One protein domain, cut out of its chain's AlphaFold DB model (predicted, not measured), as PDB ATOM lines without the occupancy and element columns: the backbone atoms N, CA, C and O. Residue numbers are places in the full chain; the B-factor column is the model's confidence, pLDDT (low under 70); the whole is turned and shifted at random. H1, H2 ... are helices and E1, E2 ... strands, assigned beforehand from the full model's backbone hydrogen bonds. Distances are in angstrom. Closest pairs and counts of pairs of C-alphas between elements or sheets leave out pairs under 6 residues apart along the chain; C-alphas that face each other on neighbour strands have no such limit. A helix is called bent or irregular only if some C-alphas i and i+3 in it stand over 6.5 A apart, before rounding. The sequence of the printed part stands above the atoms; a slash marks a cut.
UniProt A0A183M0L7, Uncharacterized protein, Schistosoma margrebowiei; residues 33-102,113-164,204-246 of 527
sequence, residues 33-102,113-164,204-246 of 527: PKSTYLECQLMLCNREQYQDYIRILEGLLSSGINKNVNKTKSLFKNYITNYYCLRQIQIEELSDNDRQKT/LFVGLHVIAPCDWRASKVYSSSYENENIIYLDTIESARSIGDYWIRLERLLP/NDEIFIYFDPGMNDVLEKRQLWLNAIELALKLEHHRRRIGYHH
ATOM      1  N   PRO A  33     220.807 146.556 159.067       33.88
ATOM      2  CA  PRO A  33     219.664 145.900 159.708       33.88
ATOM      3  C   PRO A  33     219.454 144.463 159.180       33.88
ATOM      4  O   PRO A  33     218.430 144.142 158.583       33.88
ATOM      5  N   LYS A  34     220.446 143.589 159.379       34.53
ATOM      6  CA  LYS A  34     220.418 142.163 159.026       34.53
ATOM      7  C   LYS A  34     220.822 141.320 160.233       34.53
ATOM      8  O   LYS A  34     222.009 141.176 160.497       34.53
ATOM      9  N   SER A  35     219.819 140.737 160.898       42.69
ATOM     10  CA  SER A  35     219.902 139.842 162.069       42.69
ATOM     11  C   SER A  35     220.656 140.380 163.296       42.69
ATOM     12  O   SER A  35     221.808 140.792 163.221       42.69
ATOM     13  N   THR A  36     220.038 140.282 164.476       54.84
ATOM     14  CA  THR A  36     220.764 140.377 165.752       54.84
ATOM     15  C   THR A  36     221.705 139.181 165.871       54.84
ATOM     16  O   THR A  36     221.272 138.075 166.195       54.84
ATOM     17  N   TYR A  37     222.972 139.417 165.552       69.69
ATOM     18  CA  TYR A  37     224.047 138.437 165.511       69.69
ATOM     19  C   TYR A  37     225.023 138.749 166.647       69.69
ATOM     20  O   TYR A  37     225.593 139.839 166.687       69.69
ATOM     21  N   LEU A  38     225.174 137.826 167.598       86.75
ATOM     22  CA  LEU A  38     226.131 137.955 168.697       86.75
ATOM     23  C   LEU A  38     227.191 136.875 168.569       86.75
ATOM     24  O   LEU A  38     226.857 135.695 168.565       86.75
ATOM     25  N   GLU A  39     228.455 137.281 168.522       89.81
ATOM     26  CA  GLU A  39     229.609 136.384 168.517       89.81
ATOM     27  C   GLU A  39     230.367 136.472 169.840       89.81
ATOM     28  O   GLU A  39     230.461 137.535 170.460       89.81
ATOM     29  N   CYS A  40     230.929 135.349 170.274       88.56
ATOM     30  CA  CYS A  40     231.942 135.309 171.316       88.56
ATOM     31  C   CYS A  40     232.764 134.026 171.172       88.56
ATOM     32  O   CYS A  40     232.264 132.992 170.730       88.56
ATOM     33  N   GLN A  41     234.031 134.084 171.564       89.19
ATOM     34  CA  GLN A  41     234.819 132.877 171.750       89.19
ATOM     35  C   GLN A  41     234.417 132.259 173.098       89.19
ATOM     36  O   GLN A  41     234.500 132.916 174.133       89.19
ATOM     37  N   LEU A  42     233.931 131.019 173.081       89.25
ATOM     38  CA  LEU A  42     233.314 130.336 174.221       89.25
ATOM     39  C   LEU A  42     233.750 128.870 174.265       89.25
ATOM     40  O   LEU A  42     234.239 128.312 173.281       89.25
ATOM     41  N   MET A  43     233.527 128.222 175.402       87.38
ATOM     42  CA  MET A  43     233.572 126.764 175.513       87.38
ATOM     43  C   MET A  43     232.182 126.254 175.895       87.38
ATOM     44  O   MET A  43     231.562 126.777 176.822       87.38
ATOM     45  N   LEU A  44     231.700 125.247 175.167       88.62
ATOM     46  CA  LEU A  44     230.519 124.473 175.539       88.62
ATOM     47  C   LEU A  44     230.980 123.256 176.343       88.62
ATOM     48  O   LEU A  44     231.933 122.588 175.949       88.62
ATOM     49  N   CYS A  45     230.302 122.985 177.452       86.19
ATOM     50  CA  CYS A  45     230.616 121.898 178.367       86.19
ATOM     51  C   CYS A  45     229.390 121.054 178.702       86.19
ATOM     52  O   CYS A  45     228.266 121.559 178.791       86.19
ATOM     53  N   ASN A  46     229.636 119.772 178.967       86.94
ATOM     54  CA  ASN A  46     228.667 118.898 179.616       86.94
ATOM     55  C   ASN A  46     228.707 119.069 181.152       86.94
ATOM     56  O   ASN A  46     229.499 119.845 181.702       86.94
ATOM     57  N   ARG A  47     227.842 118.336 181.862       85.38
ATOM     58  CA  ARG A  47     227.760 118.388 183.329       85.38
ATOM     59  C   ARG A  47     229.020 117.862 184.021       85.38
ATOM     60  O   ARG A  47     229.390 118.389 185.066       85.38
ATOM     61  N   GLU A  48     229.684 116.868 183.441       84.44
ATOM     62  CA  GLU A  48     230.896 116.245 183.989       84.44
ATOM     63  C   GLU A  48     232.063 117.241 184.002       84.44
ATOM     64  O   GLU A  48     232.656 117.480 185.049       84.44
ATOM     65  N   GLN A  49     232.317 117.926 182.883       83.56
ATOM     66  CA  GLN A  49     233.353 118.960 182.762       83.56
ATOM     67  C   GLN A  49     233.110 120.150 183.705       83.56
ATOM     68  O   GLN A  49     234.053 120.710 184.269       83.56
ATOM     69  N   TYR A  50     231.844 120.525 183.926       86.19
ATOM     70  CA  TYR A  50     231.501 121.534 184.931       86.19
ATOM     71  C   TYR A  50     231.736 121.026 186.368       86.19
ATOM     72  O   TYR A  50     232.236 121.770 187.213       86.19
ATOM     73  N   GLN A  51     231.436 119.756 186.660       86.88
ATOM     74  CA  GLN A  51     231.746 119.145 187.957       86.88
ATOM     75  C   GLN A  51     233.259 119.004 188.186       86.88
ATOM     76  O   GLN A  51     233.718 119.250 189.299       86.88
ATOM     77  N   ASP A  52     234.049 118.694 187.158       83.56
ATOM     78  CA  ASP A  52     235.516 118.690 187.216       83.56
ATOM     79  C   ASP A  52     236.063 120.072 187.567       83.56
ATOM     80  O   ASP A  52     236.864 120.206 188.495       83.56
ATOM     81  N   TYR A  53     235.569 121.115 186.894       82.94
ATOM     82  CA  TYR A  53     235.897 122.497 187.232       82.94
ATOM     83  C   TYR A  53     235.603 122.821 188.704       82.94
ATOM     84  O   TYR A  53     236.465 123.386 189.378       82.94
ATOM     85  N   ILE A  54     234.433 122.433 189.224       84.06
ATOM     86  CA  ILE A  54     234.075 122.664 190.631       84.06
ATOM     87  C   ILE A  54     234.984 121.879 191.583       84.06
ATOM     88  O   ILE A  54     235.545 122.489 192.491       84.06
ATOM     89  N   ARG A  55     235.237 120.584 191.342       85.25
ATOM     90  CA  ARG A  55     236.149 119.768 192.170       85.25
ATOM     91  C   ARG A  55     237.553 120.372 192.251       85.25
ATOM     92  O   ARG A  55     238.168 120.397 193.318       85.25
ATOM     93  N   ILE A  56     238.069 120.890 191.135       80.81
ATOM     94  CA  ILE A  56     239.396 121.518 191.102       80.81
ATOM     95  C   ILE A  56     239.370 122.910 191.762       80.81
ATOM     96  O   ILE A  56     240.315 123.275 192.466       80.81
ATOM     97  N   LEU A  57     238.292 123.684 191.589       78.62
ATOM     98  CA  LEU A  57     238.102 124.979 192.249       78.62
ATOM     99  C   LEU A  57     238.038 124.829 193.779       78.62
ATOM    100  O   LEU A  57     238.691 125.588 194.493       78.62
ATOM    101  N   GLU A  58     237.313 123.828 194.281       82.56
ATOM    102  CA  GLU A  58     237.246 123.468 195.702       82.56
ATOM    103  C   GLU A  58     238.620 123.055 196.247       82.56
ATOM    104  O   GLU A  58     239.029 123.537 197.307       82.56
ATOM    105  N   GLY A  59     239.379 122.243 195.503       80.25
ATOM    106  CA  GLY A  59     240.759 121.889 195.851       80.25
ATOM    107  C   GLY A  59     241.692 123.106 195.926       80.25
ATOM    108  O   GLY A  59     242.477 123.231 196.868       80.25
ATOM    109  N   LEU A  60     241.569 124.056 194.989       74.75
ATOM    110  CA  LEU A  60     242.322 125.315 195.027       74.75
ATOM    111  C   LEU A  60     241.945 126.178 196.239       74.75
ATOM    112  O   LEU A  60     242.841 126.663 196.930       74.75
ATOM    113  N   LEU A  61     240.653 126.332 196.538       77.00
ATOM    114  CA  LEU A  61     240.187 127.079 197.712       77.00
ATOM    115  C   LEU A  61     240.658 126.421 199.022       77.00
ATOM    116  O   LEU A  61     241.162 127.114 199.905       77.00
ATOM    117  N   SER A  62     240.597 125.090 199.111       79.44
ATOM    118  CA  SER A  62     241.090 124.314 200.261       79.44
ATOM    119  C   SER A  62     242.604 124.431 200.459       79.44
ATOM    120  O   SER A  62     243.085 124.377 201.585       79.44
ATOM    121  N   SER A  63     243.369 124.644 199.381       75.88
ATOM    122  CA  SER A  63     244.824 124.852 199.453       75.88
ATOM    123  C   SER A  63     245.249 126.240 199.962       75.88
ATOM    124  O   SER A  63     246.442 126.534 200.014       75.88
ATOM    125  N   GLY A  64     244.298 127.128 200.286       65.31
ATOM    126  CA  GLY A  64     244.574 128.508 200.707       65.31
ATOM    127  C   GLY A  64     245.134 129.409 199.597       65.31
ATOM    128  O   GLY A  64     245.477 130.567 199.844       65.31
ATOM    129  N   ILE A  65     245.226 128.910 198.359       63.75
ATOM    130  CA  ILE A  65     245.704 129.676 197.210       63.75
ATOM    131  C   ILE A  65     244.621 130.682 196.815       63.75
ATOM    132  O   ILE A  65     243.629 130.355 196.166       63.75
ATOM    133  N   ASN A  66     244.853 131.934 197.212       56.50
ATOM    134  CA  ASN A  66     244.007 133.083 196.899       56.50
ATOM    135  C   ASN A  66     243.685 133.162 195.391       56.50
ATOM    136  O   ASN A  66     244.526 132.773 194.577       56.50
ATOM    137  N   LYS A  67     242.489 133.670 195.030       56.84
ATOM    138  CA  LYS A  67     241.834 133.591 193.695       56.84
ATOM    139  C   LYS A  67     242.623 134.225 192.525       56.84
ATOM    140  O   LYS A  67     242.185 135.184 191.894       56.84
ATOM    141  N   ASN A  68     243.790 133.687 192.200       54.78
ATOM    142  CA  ASN A  68     244.651 134.190 191.143       54.78
ATOM    143  C   ASN A  68     244.202 133.591 189.803       54.78
ATOM    144  O   ASN A  68     244.503 132.436 189.497       54.78
ATOM    145  N   VAL A  69     243.464 134.386 189.023       56.72
ATOM    146  CA  VAL A  69     242.799 134.016 187.754       56.72
ATOM    147  C   VAL A  69     243.736 133.307 186.763       56.72
ATOM    148  O   VAL A  69     243.324 132.422 186.015       56.72
ATOM    149  N   ASN A  70     245.033 133.611 186.812       54.28
ATOM    150  CA  ASN A  70     246.044 132.974 185.969       54.28
ATOM    151  C   ASN A  70     246.239 131.472 186.273       54.28
ATOM    152  O   ASN A  70     246.606 130.711 185.377       54.28
ATOM    153  N   LYS A  71     245.955 131.015 187.503       56.00
ATOM    154  CA  LYS A  71     245.975 129.584 187.857       56.00
ATOM    155  C   LYS A  71     244.716 128.855 187.395       56.00
ATOM    156  O   LYS A  71     244.849 127.763 186.851       56.00
ATOM    157  N   THR A  72     243.522 129.443 187.507       56.34
ATOM    158  CA  THR A  72     242.311 128.824 186.935       56.34
ATOM    159  C   THR A  72     242.383 128.765 185.409       56.34
ATOM    160  O   THR A  72     242.067 127.729 184.831       56.34
ATOM    161  N   LYS A  73     242.944 129.790 184.753       56.91
ATOM    162  CA  LYS A  73     243.247 129.747 183.314       56.91
ATOM    163  C   LYS A  73     244.259 128.654 182.931       56.91
ATOM    164  O   LYS A  73     244.185 128.110 181.835       56.91
ATOM    165  N   SER A  74     245.179 128.283 183.830       57.44
ATOM    166  CA  SER A  74     246.140 127.196 183.579       57.44
ATOM    167  C   SER A  74     245.499 125.802 183.531       57.44
ATOM    168  O   SER A  74     246.019 124.936 182.835       57.44
ATOM    169  N   LEU A  75     244.355 125.605 184.197       56.97
ATOM    170  CA  LEU A  75     243.611 124.339 184.199       56.97
ATOM    171  C   LEU A  75     242.853 124.111 182.884       56.97
ATOM    172  O   LEU A  75     242.763 122.984 182.409       56.97
ATOM    173  N   PHE A  76     242.387 125.191 182.251       60.12
ATOM    174  CA  PHE A  76     241.739 125.144 180.939       60.12
ATOM    175  C   PHE A  76     242.712 125.219 179.752       60.12
ATOM    176  O   PHE A  76     242.265 125.268 178.613       60.12
ATOM    177  N   LYS A  77     244.038 125.154 179.963       55.75
ATOM    178  CA  LYS A  77     245.031 125.164 178.864       55.75
ATOM    179  C   LYS A  77     244.840 124.061 177.816       55.75
ATOM    180  O   LYS A  77     245.291 124.234 176.689       55.75
ATOM    181  N   ASN A  78     244.206 122.951 178.192       53.75
ATOM    182  CA  ASN A  78     243.951 121.813 177.307       53.75
ATOM    183  C   ASN A  78     242.573 121.879 176.621       53.75
ATOM    184  O   ASN A  78     242.270 121.028 175.790       53.75
ATOM    185  N   TYR A  79     241.734 122.859 176.973       64.62
ATOM    186  CA  TYR A  79     240.383 123.015 176.444       64.62
ATOM    187  C   TYR A  79     240.354 124.124 175.388       64.62
ATOM    188  O   TYR A  79     240.776 125.253 175.637       64.62
ATOM    189  N   ILE A  80     239.853 123.799 174.197       70.69
ATOM    190  CA  ILE A  80     239.837 124.717 173.054       70.69
ATOM    191  C   ILE A  80     238.563 125.567 173.111       70.69
ATOM    192  O   ILE A  80     237.452 125.048 173.016       70.69
ATOM    193  N   THR A  81     238.718 126.884 173.255       78.88
ATOM    194  CA  THR A  81     237.614 127.844 173.161       78.88
ATOM    195  C   THR A  81     237.369 128.213 171.694       78.88
ATOM    196  O   THR A  81     238.215 128.824 171.038       78.88
ATOM    197  N   ASN A  82     236.200 127.846 171.169       83.56
ATOM    198  CA  ASN A  82     235.821 128.048 169.767       83.56
ATOM    199  C   ASN A  82     234.997 129.332 169.598       83.56
ATOM    200  O   ASN A  82     234.378 129.813 170.545       83.56
ATOM    201  N   TYR A  83     234.960 129.889 168.386       88.56
ATOM    202  CA  TYR A  83     234.090 131.026 168.075       88.56
ATOM    203  C   TYR A  83     232.656 130.554 167.824       88.56
ATOM    204  O   TYR A  83     232.378 129.860 166.845       88.56
ATOM    205  N   TYR A  84     231.760 130.950 168.724       90.56
ATOM    206  CA  TYR A  84     230.336 130.651 168.683       90.56
ATOM    207  C   TYR A  84     229.525 131.911 168.405       90.56
ATOM    208  O   TYR A  84     229.871 133.015 168.834       90.56
ATOM    209  N   CYS A  85     228.390 131.717 167.744       90.56
ATOM    210  CA  CYS A  85     227.409 132.754 167.486       90.56
ATOM    211  C   CYS A  85     226.020 132.349 167.983       90.56
ATOM    212  O   CYS A  85     225.627 131.188 167.868       90.56
ATOM    213  N   LEU A  86     225.268 133.316 168.508       90.81
ATOM    214  CA  LEU A  86     223.822 133.231 168.692       90.81
ATOM    215  C   LEU A  86     223.158 133.941 167.508       90.81
ATOM    216  O   LEU A  86     223.353 135.147 167.321       90.81
ATOM    217  N   ARG A  87     222.383 133.201 166.705       88.56
ATOM    218  CA  ARG A  87     221.690 133.742 165.524       88.56
ATOM    219  C   ARG A  87     220.350 133.068 165.247       88.56
ATOM    220  O   ARG A  87     220.056 132.005 165.780       88.56
ATOM    221  N   GLN A  88     219.555 133.686 164.379       87.88
ATOM    222  CA  GLN A  88     218.391 133.058 163.750       87.88
ATOM    223  C   GLN A  88     218.802 132.408 162.423       87.88
ATOM    224  O   GLN A  88     219.529 133.032 161.649       87.88
ATOM    225  N   ILE A  89     218.306 131.200 162.133       83.88
ATOM    226  CA  ILE A  89     218.498 130.537 160.832       83.88
ATOM    227  C   ILE A  89     217.804 131.356 159.732       83.88
ATOM    228  O   ILE A  89     216.586 131.546 159.764       83.88
ATOM    229  N   GLN A  90     218.570 131.831 158.748       80.94
ATOM    230  CA  GLN A  90     218.043 132.574 157.594       80.94
ATOM    231  C   GLN A  90     217.545 131.613 156.495       80.94
ATOM    232  O   GLN A  90     217.966 130.456 156.434       80.94
ATOM    233  N   ILE A  91     216.650 132.060 155.605       75.81
ATOM    234  CA  ILE A  91     216.101 131.197 154.534       75.81
ATOM    235  C   ILE A  91     217.175 130.805 153.504       75.81
ATOM    236  O   ILE A  91     217.133 129.723 152.915       75.81
ATOM    237  N   GLU A  92     218.195 131.648 153.363       74.88
ATOM    238  CA  GLU A  92     219.428 131.447 152.610       74.88
ATOM    239  C   GLU A  92     220.281 130.288 153.157       74.88
ATOM    240  O   GLU A  92     221.038 129.684 152.399       74.88
ATOM    241  N   GLU A  93     220.150 129.949 154.446       72.50
ATOM    242  CA  GLU A  93     220.900 128.856 155.073       72.50
ATOM    243  C   GLU A  93     220.242 127.481 154.918       72.50
ATOM    244  O   GLU A  93     220.955 126.482 154.968       72.50
ATOM    245  N   LEU A  94     218.919 127.406 154.747       69.75
ATOM    246  CA  LEU A  94     218.195 126.136 154.596       69.75
ATOM    247  C   LEU A  94     218.491 125.449 153.254       69.75
ATOM    248  O   LEU A  94     218.759 126.116 152.252       69.75
ATOM    249  N   SER A  95     218.388 124.116 153.220       67.50
ATOM    250  CA  SER A  95     218.449 123.361 151.962       67.50
ATOM    251  C   SER A  95     217.173 123.562 151.133       67.50
ATOM    252  O   SER A  95     216.106 123.860 151.677       67.50
ATOM    253  N   ASP A  96     217.245 123.357 149.817       60.00
ATOM    254  CA  ASP A  96     216.069 123.491 148.946       60.00
ATOM    255  C   ASP A  96     214.960 122.473 149.262       60.00
ATOM    256  O   ASP A  96     213.780 122.782 149.090       60.00
ATOM    257  N   ASN A  97     215.308 121.315 149.835       56.12
ATOM    258  CA  ASN A  97     214.327 120.362 150.361       56.12
ATOM    259  C   ASN A  97     213.557 120.942 151.561       56.12
ATOM    260  O   ASN A  97     212.341 120.780 151.654       56.12
ATOM    261  N   ASP A  98     214.236 121.651 152.467       57.72
ATOM    262  CA  ASP A  98     213.601 122.236 153.657       57.72
ATOM    263  C   ASP A  98     212.782 123.486 153.310       57.72
ATOM    264  O   ASP A  98     211.724 123.715 153.897       57.72
ATOM    265  N   ARG A  99     213.197 124.245 152.283       57.03
ATOM    266  CA  ARG A  99     212.399 125.342 151.703       57.03
ATOM    267  C   ARG A  99     211.050 124.847 151.159       57.03
ATOM    268  O   ARG A  99     210.030 125.510 151.356       57.03
ATOM    269  N   GLN A 100     211.023 123.680 150.506       47.22
ATOM    270  CA  GLN A 100     209.813 123.110 149.887       47.22
ATOM    271  C   GLN A 100     208.901 122.351 150.874       47.22
ATOM    272  O   GLN A 100     207.681 122.317 150.690       47.22
ATOM    273  N   LYS A 101     209.457 121.814 151.969       52.19
ATOM    274  CA  LYS A 101     208.731 121.108 153.052       52.19
ATOM    275  C   LYS A 101     207.731 121.953 153.855       52.19
ATOM    276  O   LYS A 101     207.079 121.442 154.758       52.19
ATOM    277  N   THR A 102     207.551 123.226 153.519       46.41
ATOM    278  CA  THR A 102     206.515 124.095 154.102       46.41
ATOM    279  C   THR A 102     205.077 123.677 153.750       46.41
ATOM    280  O   THR A 102     204.141 124.270 154.283       46.41
ATOM    281  N   LEU A 113     214.339 121.977 160.117       69.81
ATOM    282  CA  LEU A 113     214.834 123.299 160.497       69.81
ATOM    283  C   LEU A 113     213.912 124.378 159.919       69.81
ATOM    284  O   LEU A 113     213.596 124.364 158.731       69.81
ATOM    285  N   PHE A 114     213.493 125.326 160.758       71.75
ATOM    286  CA  PHE A 114     212.574 126.398 160.373       71.75
ATOM    287  C   PHE A 114     213.296 127.746 160.284       71.75
ATOM    288  O   PHE A 114     214.147 128.064 161.118       71.75
ATOM    289  N   VAL A 115     212.911 128.577 159.309       74.75
ATOM    290  CA  VAL A 115     213.391 129.966 159.199       74.75
ATOM    291  C   VAL A 115     213.100 130.710 160.505       74.75
ATOM    292  O   VAL A 115     212.050 130.522 161.118       74.75
ATOM    293  N   GLY A 116     214.036 131.535 160.965       79.50
ATOM    294  CA  GLY A 116     213.907 132.311 162.196       79.50
ATOM    295  C   GLY A 116     214.158 131.532 163.493       79.50
ATOM    296  O   GLY A 116     214.143 132.153 164.550       79.50
ATOM    297  N   LEU A 117     214.374 130.205 163.448       84.38
ATOM    298  CA  LEU A 117     214.751 129.410 164.628       84.38
ATOM    299  C   LEU A 117     216.074 129.922 165.210       84.38
ATOM    300  O   LEU A 117     217.067 130.021 164.486       84.38
ATOM    301  N   HIS A 118     216.096 130.228 166.506       89.00
ATOM    302  CA  HIS A 118     217.315 130.646 167.194       89.00
ATOM    303  C   HIS A 118     218.217 129.450 167.534       89.00
ATOM    304  O   HIS A 118     217.780 128.458 168.126       89.00
ATOM    305  N   VAL A 119     219.501 129.581 167.205       90.00
ATOM    306  CA  VAL A 119     220.549 128.586 167.455       90.00
ATOM    307  C   VAL A 119     221.796 129.237 168.045       90.00
ATOM    308  O   VAL A 119     222.130 130.375 167.708       90.00
ATOM    309  N   ILE A 120     222.505 128.489 168.892       90.56
ATOM    310  CA  ILE A 120     223.915 128.731 169.208       90.56
ATOM    311  C   ILE A 120     224.728 127.708 168.415       90.56
ATOM    312  O   ILE A 120     224.532 126.505 168.584       90.56
ATOM    313  N   ALA A 121     225.613 128.177 167.540       88.81
ATOM    314  CA  ALA A 121     226.416 127.330 166.658       88.81
ATOM    315  C   ALA A 121     227.800 127.959 166.405       88.81
ATOM    316  O   ALA A 121     227.949 129.171 166.592       88.81
ATOM    317  N   PRO A 122     228.811 127.188 165.964       87.25
ATOM    318  CA  PRO A 122     230.076 127.746 165.489       87.25
ATOM    319  C   PRO A 122     229.854 128.789 164.381       87.25
ATOM    320  O   PRO A 122     228.938 128.644 163.566       87.25
ATOM    321  N   CYS A 123     230.667 129.846 164.334       84.56
ATOM    322  CA  CYS A 123     230.478 130.940 163.366       84.56
ATOM    323  C   CYS A 123     230.582 130.486 161.892       84.56
ATOM    324  O   CYS A 123     229.983 131.099 161.008       84.56
ATOM    325  N   ASP A 124     231.308 129.401 161.615       80.44
ATOM    326  CA  ASP A 124     231.483 128.803 160.287       80.44
ATOM    327  C   ASP A 124     230.397 127.771 159.909       80.44
ATOM    328  O   ASP A 124     230.255 127.430 158.725       80.44
ATOM    329  N   TRP A 125     229.597 127.307 160.879       82.88
ATOM    330  CA  TRP A 125     228.475 126.397 160.632       82.88
ATOM    331  C   TRP A 125     227.396 127.056 159.763       82.88
ATOM    332  O   TRP A 125     227.162 128.263 159.852       82.88
ATOM    333  N   ARG A 126     226.699 126.258 158.943       74.38
ATOM    334  CA  ARG A 126     225.524 126.653 158.144       74.38
ATOM    335  C   ARG A 126     224.580 125.465 157.998       74.38
ATOM    336  O   ARG A 126     225.059 124.370 157.713       74.38
ATOM    337  N   ALA A 127     223.268 125.690 158.086       69.75
ATOM    338  CA  ALA A 127     222.263 124.619 158.007       69.75
ATOM    339  C   ALA A 127     222.302 123.795 156.699       69.75
ATOM    340  O   ALA A 127     221.967 122.615 156.704       69.75
ATOM    341  N   SER A 128     222.765 124.376 155.589       64.19
ATOM    342  CA  SER A 128     222.929 123.693 154.298       64.19
ATOM    343  C   SER A 128     224.124 122.733 154.232       64.19
ATOM    344  O   SER A 128     224.242 121.976 153.267       64.19
ATOM    345  N   LYS A 129     225.009 122.732 155.236       54.06
ATOM    346  CA  LYS A 129     226.085 121.746 155.378       54.06
ATOM    347  C   LYS A 129     225.690 120.683 156.406       54.06
ATOM    348  O   LYS A 129     225.395 121.004 157.550       54.06
ATOM    349  N   VAL A 130     225.833 119.416 156.011       45.75
ATOM    350  CA  VAL A 130     225.717 118.220 156.869       45.75
ATOM    351  C   VAL A 130     224.287 117.901 157.346       45.75
ATOM    352  O   VAL A 130     223.969 117.967 158.528       45.75
ATOM    353  N   TYR A 131     223.475 117.379 156.420       49.50
ATOM    354  CA  TYR A 131     222.512 116.307 156.732       49.50
ATOM    355  C   TYR A 131     223.165 114.921 156.515       49.50
ATOM    356  O   TYR A 131     222.599 114.038 155.871       49.50
ATOM    357  N   SER A 132     224.382 114.725 157.036       39.16
ATOM    358  CA  SER A 132     224.973 113.385 157.178       39.16
ATOM    359  C   SER A 132     224.337 112.692 158.382       39.16
ATOM    360  O   SER A 132     224.089 113.325 159.405       39.16
ATOM    361  N   SER A 133     224.042 111.399 158.270       39.94
ATOM    362  CA  SER A 133     223.162 110.675 159.199       39.94
ATOM    363  C   SER A 133     223.841 110.174 160.488       39.94
ATOM    364  O   SER A 133     223.513 109.091 160.970       39.94
ATOM    365  N   SER A 134     224.780 110.940 161.045       36.81
ATOM    366  CA  SER A 134     225.479 110.666 162.310       36.81
ATOM    367  C   SER A 134     225.328 111.837 163.294       36.81
ATOM    368  O   SER A 134     225.107 112.983 162.908       36.81
ATOM    369  N   TYR A 135     225.402 111.550 164.596       42.12
ATOM    370  CA  TYR A 135     225.065 112.483 165.688       42.12
ATOM    371  C   TYR A 135     226.179 113.514 166.016       42.12
ATOM    372  O   TYR A 135     226.246 114.029 167.127       42.12
ATOM    373  N   GLU A 136     227.050 113.846 165.061       41.03
ATOM    374  CA  GLU A 136     228.345 114.519 165.301       41.03
ATOM    375  C   GLU A 136     228.269 116.027 165.627       41.03
ATOM    376  O   GLU A 136     229.265 116.636 166.014       41.03
ATOM    377  N   ASN A 137     227.094 116.655 165.527       54.12
ATOM    378  CA  ASN A 137     226.903 118.081 165.821       54.12
ATOM    379  C   ASN A 137     226.739 118.375 167.332       54.12
ATOM    380  O   ASN A 137     225.836 119.112 167.734       54.12
ATOM    381  N   GLU A 138     227.628 117.839 168.179       62.34
ATOM    382  CA  GLU A 138     227.641 118.087 169.637       62.34
ATOM    383  C   GLU A 138     227.783 119.584 169.986       62.34
ATOM    384  O   GLU A 138     227.283 120.046 171.009       62.34
ATOM    385  N   ASN A 139     228.402 120.358 169.090       77.06
ATOM    386  CA  ASN A 139     228.658 121.793 169.237       77.06
ATOM    387  C   ASN A 139     227.469 122.705 168.850       77.06
ATOM    388  O   ASN A 139     227.655 123.915 168.732       77.06
ATOM    389  N   ILE A 140     226.260 122.175 168.608       85.38
ATOM    390  CA  ILE A 140     225.098 122.979 168.174       85.38
ATOM    391  C   ILE A 140     223.950 122.892 169.182       85.38
ATOM    392  O   ILE A 140     223.463 121.813 169.517       85.38
ATOM    393  N   ILE A 141     223.465 124.056 169.619       87.81
ATOM    394  CA  ILE A 141     222.359 124.188 170.569       87.81
ATOM    395  C   ILE A 141     221.173 124.853 169.874       87.81
ATOM    396  O   ILE A 141     221.202 126.042 169.557       87.81
ATOM    397  N   TYR A 142     220.104 124.089 169.676       88.06
ATOM    398  CA  TYR A 142     218.835 124.598 169.163       88.06
ATOM    399  C   TYR A 142     217.978 125.085 170.341       88.06
ATOM    400  O   TYR A 142     217.706 124.314 171.266       88.06
ATOM    401  N   LEU A 143     217.580 126.365 170.350       88.94
ATOM    402  CA  LEU A 143     216.894 126.978 171.503       88.94
ATOM    403  C   LEU A 143     215.397 126.625 171.593       88.94
ATOM    404  O   LEU A 143     214.733 126.955 172.575       88.94
ATOM    405  N   ASP A 144     214.864 125.881 170.623       84.81
ATOM    406  CA  ASP A 144     213.593 125.173 170.772       84.81
ATOM    407  C   ASP A 144     213.684 124.025 171.794       84.81
ATOM    408  O   ASP A 144     212.706 123.793 172.496       84.81
ATOM    409  N   THR A 145     214.849 123.370 171.929       85.31
ATOM    410  CA  THR A 145     215.108 122.282 172.900       85.31
ATOM    411  C   THR A 145     215.520 122.746 174.299       85.31
ATOM    412  O   THR A 145     215.734 121.912 175.177       85.31
ATOM    413  N   ILE A 146     215.631 124.056 174.524       88.56
ATOM    414  CA  ILE A 146     216.030 124.645 175.805       88.56
ATOM    415  C   ILE A 146     214.805 125.251 176.503       88.56
ATOM    416  O   ILE A 146     213.971 125.923 175.886       88.56
ATOM    417  N   GLU A 147     214.699 125.001 177.804       88.56
ATOM    418  CA  GLU A 147     213.669 125.547 178.683       88.56
ATOM    419  C   GLU A 147     214.155 126.835 179.351       88.56
ATOM    420  O   GLU A 147     213.551 127.896 179.186       88.56
ATOM    421  N   SER A 148     215.285 126.753 180.060       90.69
ATOM    422  CA  SER A 148     215.813 127.835 180.893       90.69
ATOM    423  C   SER A 148     217.282 128.148 180.587       90.69
ATOM    424  O   SER A 148     218.039 127.309 180.089       90.69
ATOM    425  N   ALA A 149     217.684 129.383 180.894       93.12
ATOM    426  CA  ALA A 149     219.069 129.838 180.889       93.12
ATOM    427  C   ALA A 149     219.332 130.637 182.171       93.12
ATOM    428  O   ALA A 149     218.528 131.495 182.531       93.12
ATOM    429  N   ARG A 150     220.445 130.370 182.866       92.88
ATOM    430  CA  ARG A 150     220.809 131.077 184.107       92.88
ATOM    431  C   ARG A 150     222.317 131.226 184.278       92.88
ATOM    432  O   ARG A 150     223.061 130.278 184.041       92.88
ATOM    433  N   SER A 151     222.782 132.391 184.729       92.06
ATOM    434  CA  SER A 151     224.183 132.578 185.134       92.06
ATOM    435  C   SER A 151     224.529 131.719 186.349       92.06
ATOM    436  O   SER A 151     223.736 131.653 187.290       92.06
ATOM    437  N   ILE A 152     225.730 131.140 186.376       89.19
ATOM    438  CA  ILE A 152     226.278 130.463 187.556       89.19
ATOM    439  C   ILE A 152     227.682 131.008 187.835       89.19
ATOM    440  O   ILE A 152     228.593 130.891 187.016       89.19
ATOM    441  N   GLY A 153     227.848 131.636 189.000       84.56
ATOM    442  CA  GLY A 153     229.059 132.388 189.327       84.56
ATOM    443  C   GLY A 153     229.345 133.511 188.323       84.56
ATOM    444  O   GLY A 153     228.440 134.049 187.679       84.56
ATOM    445  N   ASP A 154     230.622 133.862 188.196       83.88
ATOM    446  CA  ASP A 154     231.055 135.003 187.389       83.88
ATOM    447  C   ASP A 154     231.098 134.670 185.886       83.88
ATOM    448  O   ASP A 154     230.624 135.459 185.073       83.88
ATOM    449  N   TYR A 155     231.590 133.479 185.517       87.62
ATOM    450  CA  TYR A 155     232.036 133.145 184.151       87.62
ATOM    451  C   TYR A 155     231.214 132.075 183.412       87.62
ATOM    452  O   TYR A 155     231.599 131.683 182.310       87.62
ATOM    453  N   TRP A 156     230.107 131.585 183.985       90.88
ATOM    454  CA  TRP A 156     229.310 130.506 183.383       90.88
ATOM    455  C   TRP A 156     227.835 130.872 183.177       90.88
ATOM    456  O   TRP A 156     227.244 131.634 183.946       90.88
ATOM    457  N   ILE A 157     227.222 130.254 182.166       93.69
ATOM    458  CA  ILE A 157     225.768 130.153 181.981       93.69
ATOM    459  C   ILE A 157     225.408 128.664 181.910       93.69
ATOM    460  O   ILE A 157     226.013 127.930 181.136       93.69
ATOM    461  N   ARG A 158     224.409 128.213 182.674       93.56
ATOM    462  CA  ARG A 158     223.746 126.913 182.483       93.56
ATOM    463  C   ARG A 158     222.544 127.093 181.568       93.56
ATOM    464  O   ARG A 158     221.736 127.992 181.801       93.56
ATOM    465  N   LEU A 159     222.412 126.202 180.594       92.19
ATOM    466  CA  LEU A 159     221.202 125.965 179.819       92.19
ATOM    467  C   LEU A 159     220.581 124.635 180.252       92.19
ATOM    468  O   LEU A 159     221.282 123.650 180.492       92.19
ATOM    469  N   GLU A 160     219.262 124.623 180.342       89.06
ATOM    470  CA  GLU A 160     218.460 123.514 180.856       89.06
ATOM    471  C   GLU A 160     217.624 122.960 179.699       89.06
ATOM    472  O   GLU A 160     216.832 123.700 179.109       89.06
ATOM    473  N   ARG A 161     217.853 121.702 179.298       85.38
ATOM    474  CA  ARG A 161     217.107 121.084 178.191       85.38
ATOM    475  C   ARG A 161     215.683 120.747 178.624       85.38
ATOM    476  O   ARG A 161     215.456 120.317 179.750       85.38
ATOM    477  N   LEU A 162     214.745 120.877 177.688       73.88
ATOM    478  CA  LEU A 162     213.409 120.306 177.831       73.88
ATOM    479  C   LEU A 162     213.537 118.783 177.906       73.88
ATOM    480  O   LEU A 162     213.938 118.142 176.930       73.88
ATOM    481  N   LEU A 163     213.179 118.211 179.053       59.72
ATOM    482  CA  LEU A 163     213.093 116.764 179.217       59.72
ATOM    483  C   LEU A 163     212.053 116.190 178.231       59.72
ATOM    484  O   LEU A 163     210.933 116.712 178.167       59.72
ATOM    485  N   PRO A 164     212.355 115.104 177.493       47.03
ATOM    486  CA  PRO A 164     211.307 114.318 176.850       47.03
ATOM    487  C   PRO A 164     210.380 113.798 177.956       47.03
ATOM    488  O   PRO A 164     210.839 113.218 178.936       47.03
ATOM    489  N   ASN A 204     223.085 113.875 178.616       53.66
ATOM    490  CA  ASN A 204     223.445 115.065 179.396       53.66
ATOM    491  C   ASN A 204     222.348 116.141 179.216       53.66
ATOM    492  O   ASN A 204     222.287 116.799 178.172       53.66
ATOM    493  N   ASP A 205     221.481 116.322 180.214       68.56
ATOM    494  CA  ASP A 205     220.340 117.266 180.169       68.56
ATOM    495  C   ASP A 205     220.738 118.740 180.374       68.56
ATOM    496  O   ASP A 205     219.978 119.665 180.079       68.56
ATOM    497  N   GLU A 206     221.950 118.978 180.871       81.44
ATOM    498  CA  GLU A 206     222.466 120.299 181.222       81.44
ATOM    499  C   GLU A 206     223.651 120.654 180.316       81.44
ATOM    500  O   GLU A 206     224.618 119.893 180.227       81.44
ATOM    501  N   ILE A 207     223.590 121.820 179.665       89.69
ATOM    502  CA  ILE A 207     224.709 122.377 178.891       89.69
ATOM    503  C   ILE A 207     225.261 123.582 179.646       89.69
ATOM    504  O   ILE A 207     224.502 124.424 180.123       89.69
ATOM    505  N   PHE A 208     226.580 123.702 179.718       90.81
ATOM    506  CA  PHE A 208     227.260 124.817 180.363       90.81
ATOM    507  C   PHE A 208     228.042 125.619 179.319       90.81
ATOM    508  O   PHE A 208     228.770 125.049 178.514       90.81
ATOM    509  N   ILE A 209     227.893 126.941 179.320       92.25
ATOM    510  CA  ILE A 209     228.670 127.871 178.492       92.25
ATOM    511  C   ILE A 209     229.685 128.565 179.396       92.25
ATOM    512  O   ILE A 209     229.292 129.199 180.377       92.25
ATOM    513  N   TYR A 210     230.965 128.474 179.048       90.81
ATOM    514  CA  TYR A 210     232.072 129.132 179.738       90.81
ATOM    515  C   TYR A 210     232.635 130.306 178.935       90.81
ATOM    516  O   TYR A 210     232.823 130.217 177.719       90.81
ATOM    517  N   PHE A 211     232.955 131.380 179.656       90.06
ATOM    518  CA  PHE A 211     233.574 132.601 179.155       90.06
ATOM    519  C   PHE A 211     234.974 132.729 179.781       90.06
ATOM    520  O   PHE A 211     235.101 132.790 181.004       90.06
ATOM    521  N   ASP A 212     236.034 132.766 178.969       84.75
ATOM    522  CA  ASP A 212     237.417 132.843 179.471       84.75
ATOM    523  C   ASP A 212     237.661 134.178 180.208       84.75
ATOM    524  O   ASP A 212     237.539 135.244 179.598       84.75
ATOM    525  N   PRO A 213     238.057 134.165 181.497       81.19
ATOM    526  CA  PRO A 213     238.262 135.376 182.292       81.19
ATOM    527  C   PRO A 213     239.431 136.249 181.811       81.19
ATOM    528  O   PRO A 213     239.580 137.374 182.272       81.19
ATOM    529  N   GLY A 214     240.271 135.751 180.896       76.69
ATOM    530  CA  GLY A 214     241.280 136.550 180.200       76.69
ATOM    531  C   GLY A 214     240.767 137.279 178.953       76.69
ATOM    532  O   GLY A 214     241.589 137.788 178.195       76.69
ATOM    533  N   MET A 215     239.455 137.308 178.705       80.25
ATOM    534  CA  MET A 215     238.847 138.156 177.678       80.25
ATOM    535  C   MET A 215     238.531 139.545 178.228       80.25
ATOM    536  O   MET A 215     237.947 139.684 179.302       80.25
ATOM    537  N   ASN A 216     238.828 140.580 177.438       79.44
ATOM    538  CA  ASN A 216     238.332 141.929 177.710       79.44
ATOM    539  C   ASN A 216     236.801 141.884 177.840       79.44
ATOM    540  O   ASN A 216     236.132 141.232 177.032       79.44
ATOM    541  N   ASP A 217     236.260 142.568 178.846       85.19
ATOM    542  CA  ASP A 217     234.818 142.771 179.048       85.19
ATOM    543  C   ASP A 217     234.012 141.462 179.200       85.19
ATOM    544  O   ASP A 217     232.824 141.397 178.887       85.19
ATOM    545  N   VAL A 218     234.660 140.398 179.697       86.31
ATOM    546  CA  VAL A 218     234.090 139.044 179.848       86.31
ATOM    547  C   VAL A 218     232.737 139.021 180.574       86.31
ATOM    548  O   VAL A 218     231.817 138.334 180.135       86.31
ATOM    549  N   LEU A 219     232.578 139.808 181.646       87.94
ATOM    550  CA  LEU A 219     231.338 139.867 182.432       87.94
ATOM    551  C   LEU A 219     230.203 140.565 181.669       87.94
ATOM    552  O   LEU A 219     229.057 140.119 181.726       87.94
ATOM    553  N   GLU A 220     230.519 141.622 180.916       89.50
ATOM    554  CA  GLU A 220     229.549 142.319 180.067       89.50
ATOM    555  C   GLU A 220     229.124 141.423 178.901       89.50
ATOM    556  O   GLU A 220     227.931 141.226 178.682       89.50
ATOM    557  N   LYS A 221     230.080 140.773 178.223       89.31
ATOM    558  CA  LYS A 221     229.813 139.794 177.157       89.31
ATOM    559  C   LYS A 221     228.944 138.640 177.647       89.31
ATOM    560  O   LYS A 221     227.968 138.304 176.979       89.31
ATOM    561  N   ARG A 222     229.226 138.090 178.834       92.50
ATOM    562  CA  ARG A 222     228.386 137.063 179.470       92.50
ATOM    563  C   ARG A 222     226.972 137.563 179.735       92.50
ATOM    564  O   ARG A 222     226.018 136.826 179.495       92.50
ATOM    565  N   GLN A 223     226.807 138.795 180.217       92.00
ATOM    566  CA  GLN A 223     225.475 139.328 180.495       92.00
ATOM    567  C   GLN A 223     224.699 139.678 179.217       92.00
ATOM    568  O   GLN A 223     223.504 139.402 179.148       92.00
ATOM    569  N   LEU A 224     225.362 140.200 178.181       91.44
ATOM    570  CA  LEU A 224     224.776 140.406 176.852       91.44
ATOM    571  C   LEU A 224     224.304 139.078 176.244       91.44
ATOM    572  O   LEU A 224     223.171 138.994 175.772       91.44
ATOM    573  N   TRP A 225     225.130 138.030 176.321       92.88
ATOM    574  CA  TRP A 225     224.763 136.684 175.881       92.88
ATOM    575  C   TRP A 225     223.600 136.101 176.689       92.88
ATOM    576  O   TRP A 225     222.651 135.612 176.087       92.88
ATOM    577  N   LEU A 226     223.607 136.202 178.024       92.81
ATOM    578  CA  LEU A 226     222.492 135.733 178.857       92.81
ATOM    579  C   LEU A 226     221.178 136.449 178.505       92.81
ATOM    580  O   LEU A 226     220.176 135.788 178.240       92.81
ATOM    581  N   ASN A 227     221.200 137.783 178.417       91.75
ATOM    582  CA  ASN A 227     220.036 138.593 178.051       91.75
ATOM    583  C   ASN A 227     219.486 138.212 176.661       91.75
ATOM    584  O   ASN A 227     218.271 138.171 176.458       91.75
ATOM    585  N   ALA A 228     220.371 137.936 175.699       90.12
ATOM    586  CA  ALA A 228     219.992 137.566 174.340       90.12
ATOM    587  C   ALA A 228     219.478 136.122 174.232       90.12
ATOM    588  O   ALA A 228     218.501 135.888 173.522       90.12
ATOM    589  N   ILE A 229     220.066 135.172 174.970       92.31
ATOM    590  CA  ILE A 229     219.543 133.803 175.090       92.31
ATOM    591  C   ILE A 229     218.157 133.842 175.737       92.31
ATOM    592  O   ILE A 229     217.226 133.253 175.199       92.31
ATOM    593  N   GLU A 230     217.966 134.586 176.829       91.94
ATOM    594  CA  GLU A 230     216.647 134.770 177.443       91.94
ATOM    595  C   GLU A 230     215.610 135.347 176.469       91.94
ATOM    596  O   GLU A 230     214.459 134.909 176.462       91.94
ATOM    597  N   LEU A 231     215.989 136.337 175.654       88.38
ATOM    598  CA  LEU A 231     215.103 136.936 174.654       88.38
ATOM    599  C   LEU A 231     214.758 135.931 173.545       88.38
ATOM    600  O   LEU A 231     213.583 135.776 173.213       88.38
ATOM    601  N   ALA A 232     215.751 135.204 173.031       89.12
ATOM    602  CA  ALA A 232     215.563 134.136 172.053       89.12
ATOM    603  C   ALA A 232     214.650 133.021 172.593       89.12
ATOM    604  O   ALA A 232     213.697 132.626 171.923       89.12
ATOM    605  N   LEU A 233     214.856 132.582 173.840       90.00
ATOM    606  CA  LEU A 233     213.989 131.616 174.518       90.00
ATOM    607  C   LEU A 233     212.560 132.144 174.662       90.00
ATOM    608  O   LEU A 233     211.619 131.402 174.393       90.00
ATOM    609  N   LYS A 234     212.362 133.413 175.041       88.19
ATOM    610  CA  LYS A 234     211.021 134.025 175.135       88.19
ATOM    611  C   LYS A 234     210.320 134.060 173.768       88.19
ATOM    612  O   LYS A 234     209.112 133.822 173.711       88.19
ATOM    613  N   LEU A 235     211.064 134.275 172.678       84.88
ATOM    614  CA  LEU A 235     210.548 134.184 171.307       84.88
ATOM    615  C   LEU A 235     210.215 132.740 170.899       84.88
ATOM    616  O   LEU A 235     209.105 132.506 170.426       84.88
ATOM    617  N   GLU A 236     211.086 131.753 171.124       84.62
ATOM    618  CA  GLU A 236     210.776 130.359 170.759       84.62
ATOM    619  C   GLU A 236     209.656 129.759 171.623       84.62
ATOM    620  O   GLU A 236     208.780 129.077 171.097       84.62
ATOM    621  N   HIS A 237     209.561 130.096 172.914       84.44
ATOM    622  CA  HIS A 237     208.402 129.738 173.747       84.44
ATOM    623  C   HIS A 237     207.104 130.436 173.302       84.44
ATOM    624  O   HIS A 237     206.011 129.983 173.645       84.44
ATOM    625  N   HIS A 238     207.173 131.543 172.559       81.06
ATOM    626  CA  HIS A 238     206.008 132.161 171.919       81.06
ATOM    627  C   HIS A 238     205.658 131.451 170.599       81.06
ATOM    628  O   HIS A 238     204.506 131.062 170.409       81.06
ATOM    629  N   ARG A 239     206.653 131.167 169.746       79.12
ATOM    630  CA  ARG A 239     206.479 130.429 168.478       79.12
ATOM    631  C   ARG A 239     205.973 129.003 168.702       79.12
ATOM    632  O   ARG A 239     205.010 128.612 168.051       79.12
ATOM    633  N   ARG A 240     206.492 128.274 169.698       74.94
ATOM    634  CA  ARG A 240     205.986 126.950 170.118       74.94
ATOM    635  C   ARG A 240     204.505 126.958 170.531       74.94
ATOM    636  O   ARG A 240     203.840 125.945 170.363       74.94
ATOM    637  N   ARG A 241     203.970 128.080 171.039       74.69
ATOM    638  CA  ARG A 241     202.547 128.216 171.428       74.69
ATOM    639  C   ARG A 241     201.612 128.617 170.281       74.69
ATOM    640  O   ARG A 241     200.414 128.385 170.392       74.69
ATOM    641  N   ILE A 242     202.136 129.230 169.219       71.25
ATOM    642  CA  ILE A 242     201.361 129.678 168.044       71.25
ATOM    643  C   ILE A 242     201.502 128.700 166.861       71.25
ATOM    644  O   ILE A 242     200.624 128.627 166.006       71.25
ATOM    645  N   GLY A 243     202.580 127.914 166.837       60.00
ATOM    646  CA  GLY A 243     202.976 127.061 165.722       60.00
ATOM    647  C   GLY A 243     203.907 127.792 164.749       60.00
ATOM    648  O   GLY A 243     203.722 128.969 164.437       60.00
ATOM    649  N   TYR A 244     204.910 127.080 164.227       62.94
ATOM    650  CA  TYR A 244     205.942 127.657 163.351       62.94
ATOM    651  C   TYR A 244     205.417 128.160 161.989       62.94
ATOM    652  O   TYR A 244     206.121 128.892 161.300       62.94
ATOM    653  N   HIS A 245     204.176 127.832 161.615       49.62
ATOM    654  CA  HIS A 245     203.566 128.213 160.333       49.62
ATOM    655  C   HIS A 245     203.017 129.653 160.274       49.62
ATOM    656  O   HIS A 245     202.628 130.099 159.198       49.62
ATOM    657  N   HIS A 246     202.956 130.400 161.385       43.03
ATOM    658  CA  HIS A 246     202.246 131.692 161.433       43.03
ATOM    659  C   HIS A 246     203.128 132.945 161.225       43.03
ATOM    660  O   HIS A 246     202.826 134.021 161.737       43.03
TER     661      HIS A 246
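AT A GLANCE: This is residues 33 to 102, 113 to 164 and 204 to 246 of the 527 residues of an uncharacterized protein of Schistosoma margrebowiei (UniProt A0A183M0L7). A six-stranded antiparallel sheet, curled like part of a barrel, wraps round one long helix, H4. H1 and H2 lie near each other toward one end of the long axis, where residues 61 to 66 stick out, and the small H3 lies toward the other end. The printed part has 165 residues, with four named helices and six named strands in the order E1 H1 H2 E2 H3 E3 E4 E5 E6 H4, and the class is mixed, helices and strands. The sheet's order is E3 E2 E1 E6 E5 E4. The whole is compact, with a radius of gyration of the C-alphas of 17.6 A, yet elongated in outline, 61 by 36 by 30 A.

IN THESE COORDINATES: E1, residues 38 to 45, begins with C-alpha 38 at (226.131, 137.955, 168.697), is 19.3 A long and bends by 74 degrees at residue 41. H1, residues 47 to 62, is 22.3 A long. H2, residues 69 to 78, is irregular: C-alphas 75 and 78 are 7.3 A apart. E2 holds residues 82 to 88 and is 19.1 A long; H3 holds residues 96 to 100. E3 is residues 118 to 122, with C-alpha 118 at (217.315, 130.646, 167.194). E4, residues 146 to 152, E5, residues 156 to 161, and E6, residues 206 to 210, follow. H4, residues 218 to 242, is 36.0 A long and ends with C-alpha 242 at (201.361, 129.678, 168.044).

HOW THE PARTS SIT: The sheet is strongly twisted, with edge strands E3 and E4. E3 and E2 are antiparallel, with N 85 and O 121 at 2.8 A. E1 pairs with E2 over residues 38 to 42, N 40 and O 84 at 2.9 A, and with E6 over residues 43 to 45, N 45 and O 208 at 2.8 A. E6 and E5 have N 159 and O 207 at 2.8 A; the hairpin E4 and E5 has N 158 and O 150 at 2.8 A. Residues 119 to 120 of E3 also pair, antiparallel, with residues 141 to 142. The sheet curls round H4, and the arrangement is two layers, with H4 on one face of the sheet; the closest C-alphas of E4 and H4, those of Ala 149 and Glu 230, are 6.5 A apart, and the closest of E3 and H4, those of His 118 and Ala 232, are 6.2 A apart. H1 only grazes the sheet, with residues 47 to 50. H1 and H2 are close but not clearly touching, their closest C-alphas, Leu 57 and Thr 72, 7.8 A apart. H2 and H3 are not on the sheet. Every O i to N i+4 pair is within hydrogen-bond range in H1 and H3, 20 of 21 in H4 and 3 of 6 in H2.

THE WHOLE: The C-alphas farthest apart, Gly 64 and Gln 100, are 61.8 A apart. Residues 103 to 112 and 165 to 203 are not printed; the C-alpha gaps are 10.5 A from 102 to 113 and 12.4 A from 164 to 204. The link E3 to E4, 23 residues, is long. Mean pLDDT of the printed part is 75.8; 51 residues are under 70, among them 64 to 79 and 127 to 138.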